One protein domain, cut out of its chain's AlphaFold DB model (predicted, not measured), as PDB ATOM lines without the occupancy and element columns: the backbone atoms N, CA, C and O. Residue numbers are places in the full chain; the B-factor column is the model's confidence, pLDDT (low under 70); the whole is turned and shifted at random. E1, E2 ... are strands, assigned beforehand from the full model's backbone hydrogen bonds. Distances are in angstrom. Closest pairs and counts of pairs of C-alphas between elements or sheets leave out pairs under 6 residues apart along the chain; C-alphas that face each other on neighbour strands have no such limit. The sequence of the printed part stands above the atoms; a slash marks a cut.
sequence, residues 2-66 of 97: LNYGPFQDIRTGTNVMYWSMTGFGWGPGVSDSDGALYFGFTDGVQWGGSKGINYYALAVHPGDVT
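AT A GLANCE: This is residues 2 to 66 of the 97 residues of an uncharacterized protein of Nitrospiraceae bacterium (UniProt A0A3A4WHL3). There is little regular structure: a small, strongly twisted sheet of three strands, E1 to E3, between two long unnamed stretches, residues 2 to 16 and 51 to 66. The long E1 to E2 loop and the final residues make opposite ends of the longest axis. The 65 printed residues, with 18 in named strands and no named helix, are all strand in class, a meander E1 E2 E3, each strand the antiparallel neighbour of the one before. The whole is only just loose, close to compact, with radius of gyration 13.4 A and spans of 40, 28 and 23 A.

HOW THE PARTS SIT: Inner strand E2, residues 35 to 40, forms hairpins with edge strands E1, residues 17 to 23, and E3, residues 46 to 50. N 20 and O 37 are 2.8 A apart, and N 38 and O 47 2.9 A, within hydrogen-bond range. Residues 56 to 57 pair parallel with 18 to 19 of E1.

IN THESE COORDINATES: E1 begins at C-alpha 17 (53.147, 8.457, 27.159) and spans 15.7 A, E2 16.6 A. E3 spans 13.4 A, ending at C-alpha 50 (48.051, 5.351, 38.741).

THE WHOLE: The farthest C-alphas, Pro 28 and Thr 66, are 41.6 A apart. The printed part has no cut. The E1 to E2 link is long, E2 to E3 tight. Residues 2 to 5, 27 and 61 to 66 are under pLDDT 70.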
ATOM      1  N   LEU A   2      46.880  25.383  37.947       50.22
ATOM      2  CA  LEU A   2      46.807  25.977  36.611       50.22
ATOM      3  C   LEU A   2      48.175  25.794  35.941       50.22
ATOM      4  O   LEU A   2      49.204  26.084  36.551       50.22
ATOM      5  N   ASN A   3      48.184  25.223  34.738       57.41
ATOM      6  CA  ASN A   3      49.401  24.866  34.014       57.41
ATOM      7  C   ASN A   3      49.854  26.083  33.186       57.41
ATOM      8  O   ASN A   3      49.331  26.318  32.104       57.41
ATOM      9  N   TYR A   4      50.751  26.905  33.744       59.00
ATOM     10  CA  TYR A   4      51.210  28.175  33.146       59.00
ATOM     11  C   TYR A   4      52.550  28.069  32.395       59.00
ATOM     12  O   TYR A   4      53.145  29.087  32.045       59.00
ATOM     13  N   GLY A   5      53.068  26.856  32.191       68.62
ATOM     14  CA  GLY A   5      54.311  26.655  31.448       68.62
ATOM     15  C   GLY A   5      54.147  26.940  29.947       68.62
ATOM     16  O   GLY A   5      53.038  26.820  29.424       68.62
ATOM     17  N   PRO A   6      55.233  27.292  29.234       75.38
ATOM     18  CA  PRO A   6      55.197  27.374  27.779       75.38
ATOM     19  C   PRO A   6      54.837  26.005  27.191       75.38
ATOM     20  O   PRO A   6      55.379  24.978  27.611       75.38
ATOM     21  N   PHE A   7      53.925  25.996  26.218       74.31
ATOM     22  CA  PHE A   7      53.590  24.794  25.462       74.31
ATOM     23  C   PHE A   7      54.829  24.302  24.712       74.31
ATOM     24  O   PHE A   7      55.614  25.095  24.192       74.31
ATOM     25  N   GLN A   8      55.012  22.986  24.694       82.00
ATOM     26  CA  GLN A   8      56.082  22.325  23.955       82.00
ATOM     27  C   GLN A   8      55.472  21.503  22.827       82.00
ATOM     28  O   GLN A   8      54.343  21.023  22.953       82.00
ATOM     29  N   ASP A   9      56.245  21.309  21.761       84.38
ATOM     30  CA  ASP A   9      55.867  20.412  20.674       84.38
ATOM     31  C   ASP A   9      55.616  18.990  21.186       84.38
ATOM     32  O   ASP A   9      56.218  18.527  22.166       84.38
ATOM     33  N   ILE A  10      54.733  18.277  20.481       83.81
ATOM     34  CA  ILE A  10      54.442  16.874  20.766       83.81
ATOM     35  C   ILE A  10      55.730  16.068  20.603       83.81
ATOM     36  O   ILE A  10      56.320  15.992  19.526       83.81
ATOM     37  N   ARG A  11      56.146  15.412  21.684       85.31
ATOM     38  CA  ARG A  11      57.259  14.466  21.668       85.31
ATOM     39  C   ARG A  11      56.787  13.151  21.067       85.31
ATOM     40  O   ARG A  11      55.837  12.542  21.565       85.31
ATOM     41  N   THR A  12      57.475  12.707  20.027       75.56
ATOM     42  CA  THR A  12      57.254  11.419  19.374       75.56
ATOM     43  C   THR A  12      58.393  10.469  19.747       75.56
ATOM     44  O   THR A  12      59.566  10.834  19.730       75.56
ATOM     45  N   GLY A  13      58.054   9.254  20.174       78.12
ATOM     46  CA  GLY A  13      59.029   8.255  20.606       78.12
ATOM     47  C   GLY A  13      58.367   7.073  21.303       78.12
ATOM     48  O   GLY A  13      57.271   7.197  21.846       78.12
ATOM     49  N   THR A  14      59.047   5.929  21.314       73.12
ATOM     50  CA  THR A  14      58.499   4.647  21.794       73.12
ATOM     51  C   THR A  14      58.155   4.620  23.285       73.12
ATOM     52  O   THR A  14      57.300   3.840  23.684       73.12
ATOM     53  N   ASN A  15      58.761   5.495  24.092       80.50
ATOM     54  CA  ASN A  15      58.529   5.604  25.539       80.50
ATOM     55  C   ASN A  15      57.843   6.917  25.949       80.50
ATOM     56  O   ASN A  15      57.926   7.328  27.107       80.50
ATOM     57  N   VAL A  16      57.199   7.613  25.009       87.69
ATOM     58  CA  VAL A  16      56.466   8.843  25.323       87.69
ATOM     59  C   VAL A  16      54.992   8.515  25.520       87.69
ATOM     60  O   VAL A  16      54.300   8.129  24.580       87.69
ATOM     61  N   MET A  17      54.528   8.698  26.752       90.00
ATOM     62  CA  MET A  17      53.147   8.457  27.159       90.00
ATOM     63  C   MET A  17      52.474   9.773  27.535       90.00
ATOM     64  O   MET A  17      53.101  10.651  28.140       90.00
ATOM     65  N   TYR A  18      51.195   9.885  27.197       91.25
ATOM     66  CA  TYR A  18      50.369  11.050  27.473       91.25
ATOM     67  C   TYR A  18      49.155  10.657  28.302       91.25
ATOM     68  O   TYR A  18      48.460   9.690  27.991       91.25
ATOM     69  N   TRP A  19      48.887  11.428  29.351       91.62
ATOM     70  CA  TRP A  19      47.663  11.329  30.127       91.62
ATOM     71  C   TRP A  19      46.457  11.756  29.287       91.62
ATOM     72  O   TRP A  19      46.472  12.792  28.618       91.62
ATOM     73  N   SER A  20      45.390  10.969  29.383       87.69
ATOM     74  CA  SER A  20      44.038  11.363  29.004       87.69
ATOM     75  C   SER A  20      43.337  12.021  30.196       87.69
ATOM     76  O   SER A  20      43.654  11.748  31.354       87.69
ATOM     77  N   MET A  21      42.343  12.868  29.930       81.19
ATOM     78  CA  MET A  21      41.486  13.435  30.982       81.19
ATOM     79  C   MET A  21      40.480  12.415  31.548       81.19
ATOM     80  O   MET A  21      39.729  12.734  32.467       81.19
ATOM     81  N   THR A  22      40.454  11.193  31.012       86.94
ATOM     82  CA  THR A  22      39.556  10.123  31.450       86.94
ATOM     83  C   THR A  22      40.085   9.440  32.714       86.94
ATOM     84  O   THR A  22      41.178   8.868  32.711       86.94
ATOM     85  N   GLY A  23      39.297   9.480  33.792       85.88
ATOM     86  CA  GLY A  23      39.558   8.710  35.013       85.88
ATOM     87  C   GLY A  23      39.425   7.202  34.787       85.88
ATOM     88  O   GLY A  23      38.730   6.771  33.867       85.88
ATOM     89  N   PHE A  24      40.116   6.404  35.604       83.81
ATOM     90  CA  PHE A  24      40.086   4.946  35.489       83.81
ATOM     91  C   PHE A  24      40.258   4.234  36.837       83.81
ATOM     92  O   PHE A  24      41.347   4.242  37.408       83.81
ATOM     93  N   GLY A  25      39.213   3.558  37.310       82.94
ATOM     94  CA  GLY A  25      39.277   2.594  38.409       82.94
ATOM     95  C   GLY A  25      39.544   1.169  37.911       82.94
ATOM     96  O   GLY A  25      38.733   0.603  37.180       82.94
ATOM     97  N   TRP A  26      40.662   0.556  38.319       75.19
ATOM     98  CA  TRP A  26      41.064  -0.787  37.859       75.19
ATOM     99  C   TRP A  26      40.786  -1.921  38.856       75.19
ATOM    100  O   TRP A  26      41.593  -2.832  39.030       75.19
ATOM    101  N   GLY A  27      39.635  -1.886  39.524       69.50
ATOM    102  CA  GLY A  27      39.191  -2.977  40.390       69.50
ATOM    103  C   GLY A  27      38.793  -2.534  41.798       69.50
ATOM    104  O   GLY A  27      38.720  -1.339  42.088       69.50
ATOM    105  N   PRO A  28      38.478  -3.497  42.680       71.69
ATOM    106  CA  PRO A  28      37.924  -3.204  43.994       71.69
ATOM    107  C   PRO A  28      38.907  -2.385  44.836       71.69
ATOM    108  O   PRO A  28      40.037  -2.802  45.075       71.69
ATOM    109  N   GLY A  29      38.453  -1.216  45.293       73.94
ATOM    110  CA  GLY A  29      39.235  -0.298  46.124       73.94
ATOM    111  C   GLY A  29      40.076   0.728  45.359       73.94
ATOM    112  O   GLY A  29      40.691   1.568  46.006       73.94
ATOM    113  N   VAL A  30      40.080   0.707  44.020       74.25
ATOM    114  CA  VAL A  30      40.727   1.738  43.194       74.25
ATOM    115  C   VAL A  30      39.647   2.580  42.542       74.25
ATOM    116  O   VAL A  30      38.869   2.085  41.727       74.25
ATOM    117  N   SER A  31      39.587   3.853  42.910       82.62
ATOM    118  CA  SER A  31      38.596   4.772  42.364       82.62
ATOM    119  C   SER A  31      39.168   5.588  41.204       82.62
ATOM    120  O   SER A  31      40.383   5.682  41.018       82.62
ATOM    121  N   ASP A  32      38.295   6.245  40.443       82.19
ATOM    122  CA  ASP A  32      38.699   7.164  39.371       82.19
ATOM    123  C   ASP A  32      39.503   8.373  39.897       82.19
ATOM    124  O   ASP A  32      40.122   9.109  39.118       82.19
ATOM    125  N   SER A  33      39.526   8.607  41.220       85.06
ATOM    126  CA  SER A  33      40.439   9.592  41.804       85.06
ATOM    127  C   SER A  33      41.891   9.132  41.761       85.06
ATOM    128  O   SER A  33      42.763   9.990  41.637       85.06
ATOM    129  N   ASP A  34      42.141   7.823  41.747       86.38
ATOM    130  CA  ASP A  34      43.462   7.218  41.963       86.38
ATOM    131  C   ASP A  34      44.128   6.768  40.654       86.38
ATOM    132  O   ASP A  34      45.361   6.721  40.556       86.38
ATOM    133  N   GLY A  35      43.321   6.487  39.627       87.88
ATOM    134  CA  GLY A  35      43.785   6.085  38.303       87.88
ATOM    135  C   GLY A  35      43.267   6.963  37.165       87.88
ATOM    136  O   GLY A  35      42.255   7.661  37.275       87.88
ATOM    137  N   ALA A  36      44.004   6.958  36.060       90.50
ATOM    138  CA  ALA A  36      43.650   7.634  34.820       90.50
ATOM    139  C   ALA A  36      44.073   6.789  33.616       90.50
ATOM    140  O   ALA A  36      44.932   5.908  33.723       90.50
ATOM    141  N   LEU A  37      43.466   7.064  32.464       91.69
ATOM    142  CA  LEU A  37      43.906   6.495  31.198       91.69
ATOM    143  C   LEU A  37      45.108   7.268  30.656       91.69
ATOM    144  O   LEU A  37      45.138   8.497  30.698       91.69
ATOM    145  N   TYR A  38      46.075   6.555  30.097       91.31
ATOM    146  CA  TYR A  38      47.177   7.119  29.327       91.31
ATOM    147  C   TYR A  38      47.344   6.357  28.015       91.31
ATOM    148  O   TYR A  38      46.873   5.228  27.873       91.31
ATOM    149  N   PHE A  39      48.008   6.979  27.049       90.94
ATOM    150  CA  PHE A  39      48.246   6.382  25.740       90.94
ATOM    151  C   PHE A  39      49.600   6.790  25.170       90.94
ATOM    152  O   PHE A  39      50.159   7.833  25.522       90.94
ATOM    153  N   GLY A  40      50.113   5.954  24.272       89.75
ATOM    154  CA  GLY A  40      51.292   6.232  23.464       89.75
ATOM    155  C   GLY A  40      50.907   6.412  21.998       89.75
ATOM    156  O   GLY A  40      49.960   5.800  21.508       89.75
ATOM    157  N   PHE A  41      51.657   7.236  21.269       84.56
ATOM    158  CA  PHE A  41      51.437   7.412  19.827       84.56
ATOM    159  C   PHE A  41      51.958   6.244  18.982       84.56
ATOM    160  O   PHE A  41      51.608   6.136  17.812       84.56
ATOM    161  N   THR A  42      52.812   5.393  19.554       84.69
ATOM    162  CA  THR A  42      53.497   4.313  18.832       84.69
ATOM    163  C   THR A  42      52.530   3.251  18.313       84.69
ATOM    164  O   THR A  42      52.679   2.786  17.188       84.69
ATOM    165  N   ASP A  43      51.551   2.866  19.127       84.06
ATOM    166  CA  ASP A  43      50.576   1.812  18.836       84.06
ATOM    167  C   ASP A  43      49.121   2.288  18.972       84.06
ATOM    168  O   ASP A  43      48.202   1.583  18.558       84.06
ATOM    169  N   GLY A  44      48.899   3.489  19.522       80.94
ATOM    170  CA  GLY A  44      47.568   4.056  19.731       80.94
ATOM    171  C   GLY A  44      46.755   3.332  20.806       80.94
ATOM    172  O   GLY A  44      45.547   3.553  20.908       80.94
ATOM    173  N   VAL A  45      47.389   2.466  21.599       88.38
ATOM    174  CA  VAL A  45      46.715   1.702  22.648       88.38
ATOM    175  C   VAL A  45      46.557   2.574  23.895       88.38
ATOM    176  O   VAL A  45      47.406   3.403  24.222       88.38
ATOM    177  N   GLN A  46      45.428   2.398  24.585       89.62
ATOM    178  CA  GLN A  46      45.154   3.043  25.866       89.62
ATOM    179  C   GLN A  46      45.334   2.047  27.007       89.62
ATOM    180  O   GLN A  46      44.889   0.901  26.921       89.62
ATOM    181  N   TRP A  47      45.922   2.514  28.102       90.12
ATOM    182  CA  TRP A  47      46.119   1.739  29.321       90.12
ATOM    183  C   TRP A  47      45.664   2.525  30.544       90.12
ATOM    184  O   TRP A  47      45.648   3.754  30.548       90.12
ATOM    185  N   GLY A  48      45.313   1.800  31.601       90.38
ATOM    186  CA  GLY A  48      45.058   2.376  32.914       90.38
ATOM    187  C   GLY A  48      46.331   2.446  33.744       90.38
ATOM    188  O   GLY A  48      47.087   1.478  33.803       90.38
ATOM    189  N   GLY A  49      46.561   3.575  34.409       88.06
ATOM    190  CA  GLY A  49      47.707   3.768  35.293       88.06
ATOM    191  C   GLY A  49      47.359   4.603  36.516       88.06
ATOM    192  O   GLY A  49      46.380   5.348  36.522       88.06
ATOM    193  N   SER A  50      48.179   4.495  37.561       87.88
ATOM    194  CA  SER A  50      48.051   5.351  38.741       87.88
ATOM    195  C   SER A  50      48.490   6.780  38.419       87.88
ATOM    196  O   SER A  50      49.535   6.985  37.797       87.88
ATOM    197  N   LYS A  51      47.746   7.777  38.913       85.94
ATOM    198  CA  LYS A  51      48.069   9.207  38.725       85.94
ATOM    199  C   LYS A  51      49.393   9.645  39.366       85.94
ATOM    200  O   LYS A  51      49.844  10.755  39.111       85.94
ATOM    201  N   GLY A  52      50.026   8.792  40.177       84.81
ATOM    202  CA  GLY A  52      51.365   9.033  40.725       84.81
ATOM    203  C   GLY A  52      52.507   8.882  39.710       84.81
ATOM    204  O   GLY A  52      53.657   9.150  40.051       84.81
ATOM    205  N   ILE A  53      52.220   8.436  38.483       85.19
ATOM    206  CA  ILE A  53      53.224   8.238  37.433       85.19
ATOM    207  C   ILE A  53      53.401   9.522  36.606       85.19
ATOM    208  O   ILE A  53      52.439  10.195  36.232       85.19
ATOM    209  N   ASN A  54      54.653   9.854  36.285       86.81
ATOM    210  CA  ASN A  54      54.986  11.030  35.483       86.81
ATOM    211  C   ASN A  54      54.831  10.737  33.982       86.81
ATOM    212  O   ASN A  54      55.725  10.158  33.366       86.81
ATOM    213  N   TYR A  55      53.727  11.199  33.394       88.81
ATOM    214  CA  TYR A  55      53.500  11.235  31.945       88.81
ATOM    215  C   TYR A  55      53.190  12.659  31.473       88.81
ATOM    216  O   TYR A  55      52.885  13.546  32.274       88.81
ATOM    217  N   TYR A  56      53.293  12.892  30.163       88.31
ATOM    218  CA  TYR A  56      53.006  14.196  29.564       88.31
ATOM    219  C   TYR A  56      51.497  14.451  29.520       88.31
ATOM    220  O   TYR A  56      50.697  13.523  29.572       88.31
ATOM    221  N   ALA A  57      51.088  15.710  29.395       85.62
ATOM    222  CA  ALA A  57      49.694  16.075  29.172       85.62
ATOM    223  C   ALA A  57      49.583  16.824  27.846       85.62
ATOM    224  O   ALA A  57      50.396  17.707  27.567       85.62
ATOM    225  N   LEU A  58      48.580  16.479  27.039       83.06
ATOM    226  CA  LEU A  58      48.227  17.262  25.861       83.06
ATOM    227  C   LEU A  58      47.254  18.355  26.278       83.06
ATOM    228  O   LEU A  58      46.219  18.085  26.887       83.06
ATOM    229  N   ALA A  59      47.585  19.587  25.931       77.44
ATOM    230  CA  ALA A  59      46.704  20.718  26.118       77.44
ATOM    231  C   ALA A  59      46.288  21.233  24.738       77.44
ATOM    232  O   ALA A  59      47.130  21.486  23.879       77.44
ATOM    233  N   VAL A  60      44.978  21.316  24.519       72.38
ATOM    234  CA  VAL A  60      44.386  21.767  23.256       72.38
ATOM    235  C   VAL A  60      44.067  23.248  23.391       72.38
ATOM    236  O   VAL A  60      43.337  23.636  24.307       72.38
ATOM    237  N   HIS A  61      44.601  24.073  22.491       68.31
ATOM    238  CA  HIS A  61      44.249  25.485  22.445       68.31
ATOM    239  C   HIS A  61      42.948  25.675  21.647       68.31
ATOM    240  O   HIS A  61      42.835  25.175  20.521       68.31
ATOM    241  N   PRO A  62      41.945  26.394  22.183       65.62
ATOM    242  CA  PRO A  62      40.760  26.737  21.411       65.62
ATOM    243  C   PRO A  62      41.167  27.601  20.208       65.62
ATOM    244  O   PRO A  62      41.720  28.683  20.372       65.62
ATOM    245  N   GLY A  63      40.913  27.104  18.995       66.00
ATOM    246  CA  GLY A  63      41.254  27.780  17.736       66.00
ATOM    247  C   GLY A  63      42.292  27.063  16.865       66.00
ATOM    248  O   GLY A  63      42.306  27.314  15.666       66.00
ATOM    249  N   ASP A  64      43.078  26.129  17.416       63.94
ATOM    250  CA  ASP A  64      44.062  25.348  16.633       63.94
ATOM    251  C   ASP A  64      43.431  24.167  15.882       63.94
ATOM    252  O   ASP A  64      44.022  23.599  14.964       63.94
ATOM    253  N   VAL A  65      42.202  23.803  16.247       61.00
ATOM    254  CA  VAL A  65      41.409  22.802  15.537       61.00
ATOM    255  C   VAL A  65      40.394  23.546  14.680       61.00
ATOM    256  O   VAL A  65      39.430  24.115  15.198       61.00
ATOM    257  N   THR A  66      40.583  23.543  13.358       62.09
ATOM    258  CA  THR A  66      39.511  23.931  12.437       62.09
ATOM    259  C   THR A  66      38.321  23.021  12.701       62.09
ATOM    260  O   THR A  66      38.424  21.808  12.520       62.09
TER     261      THR A  66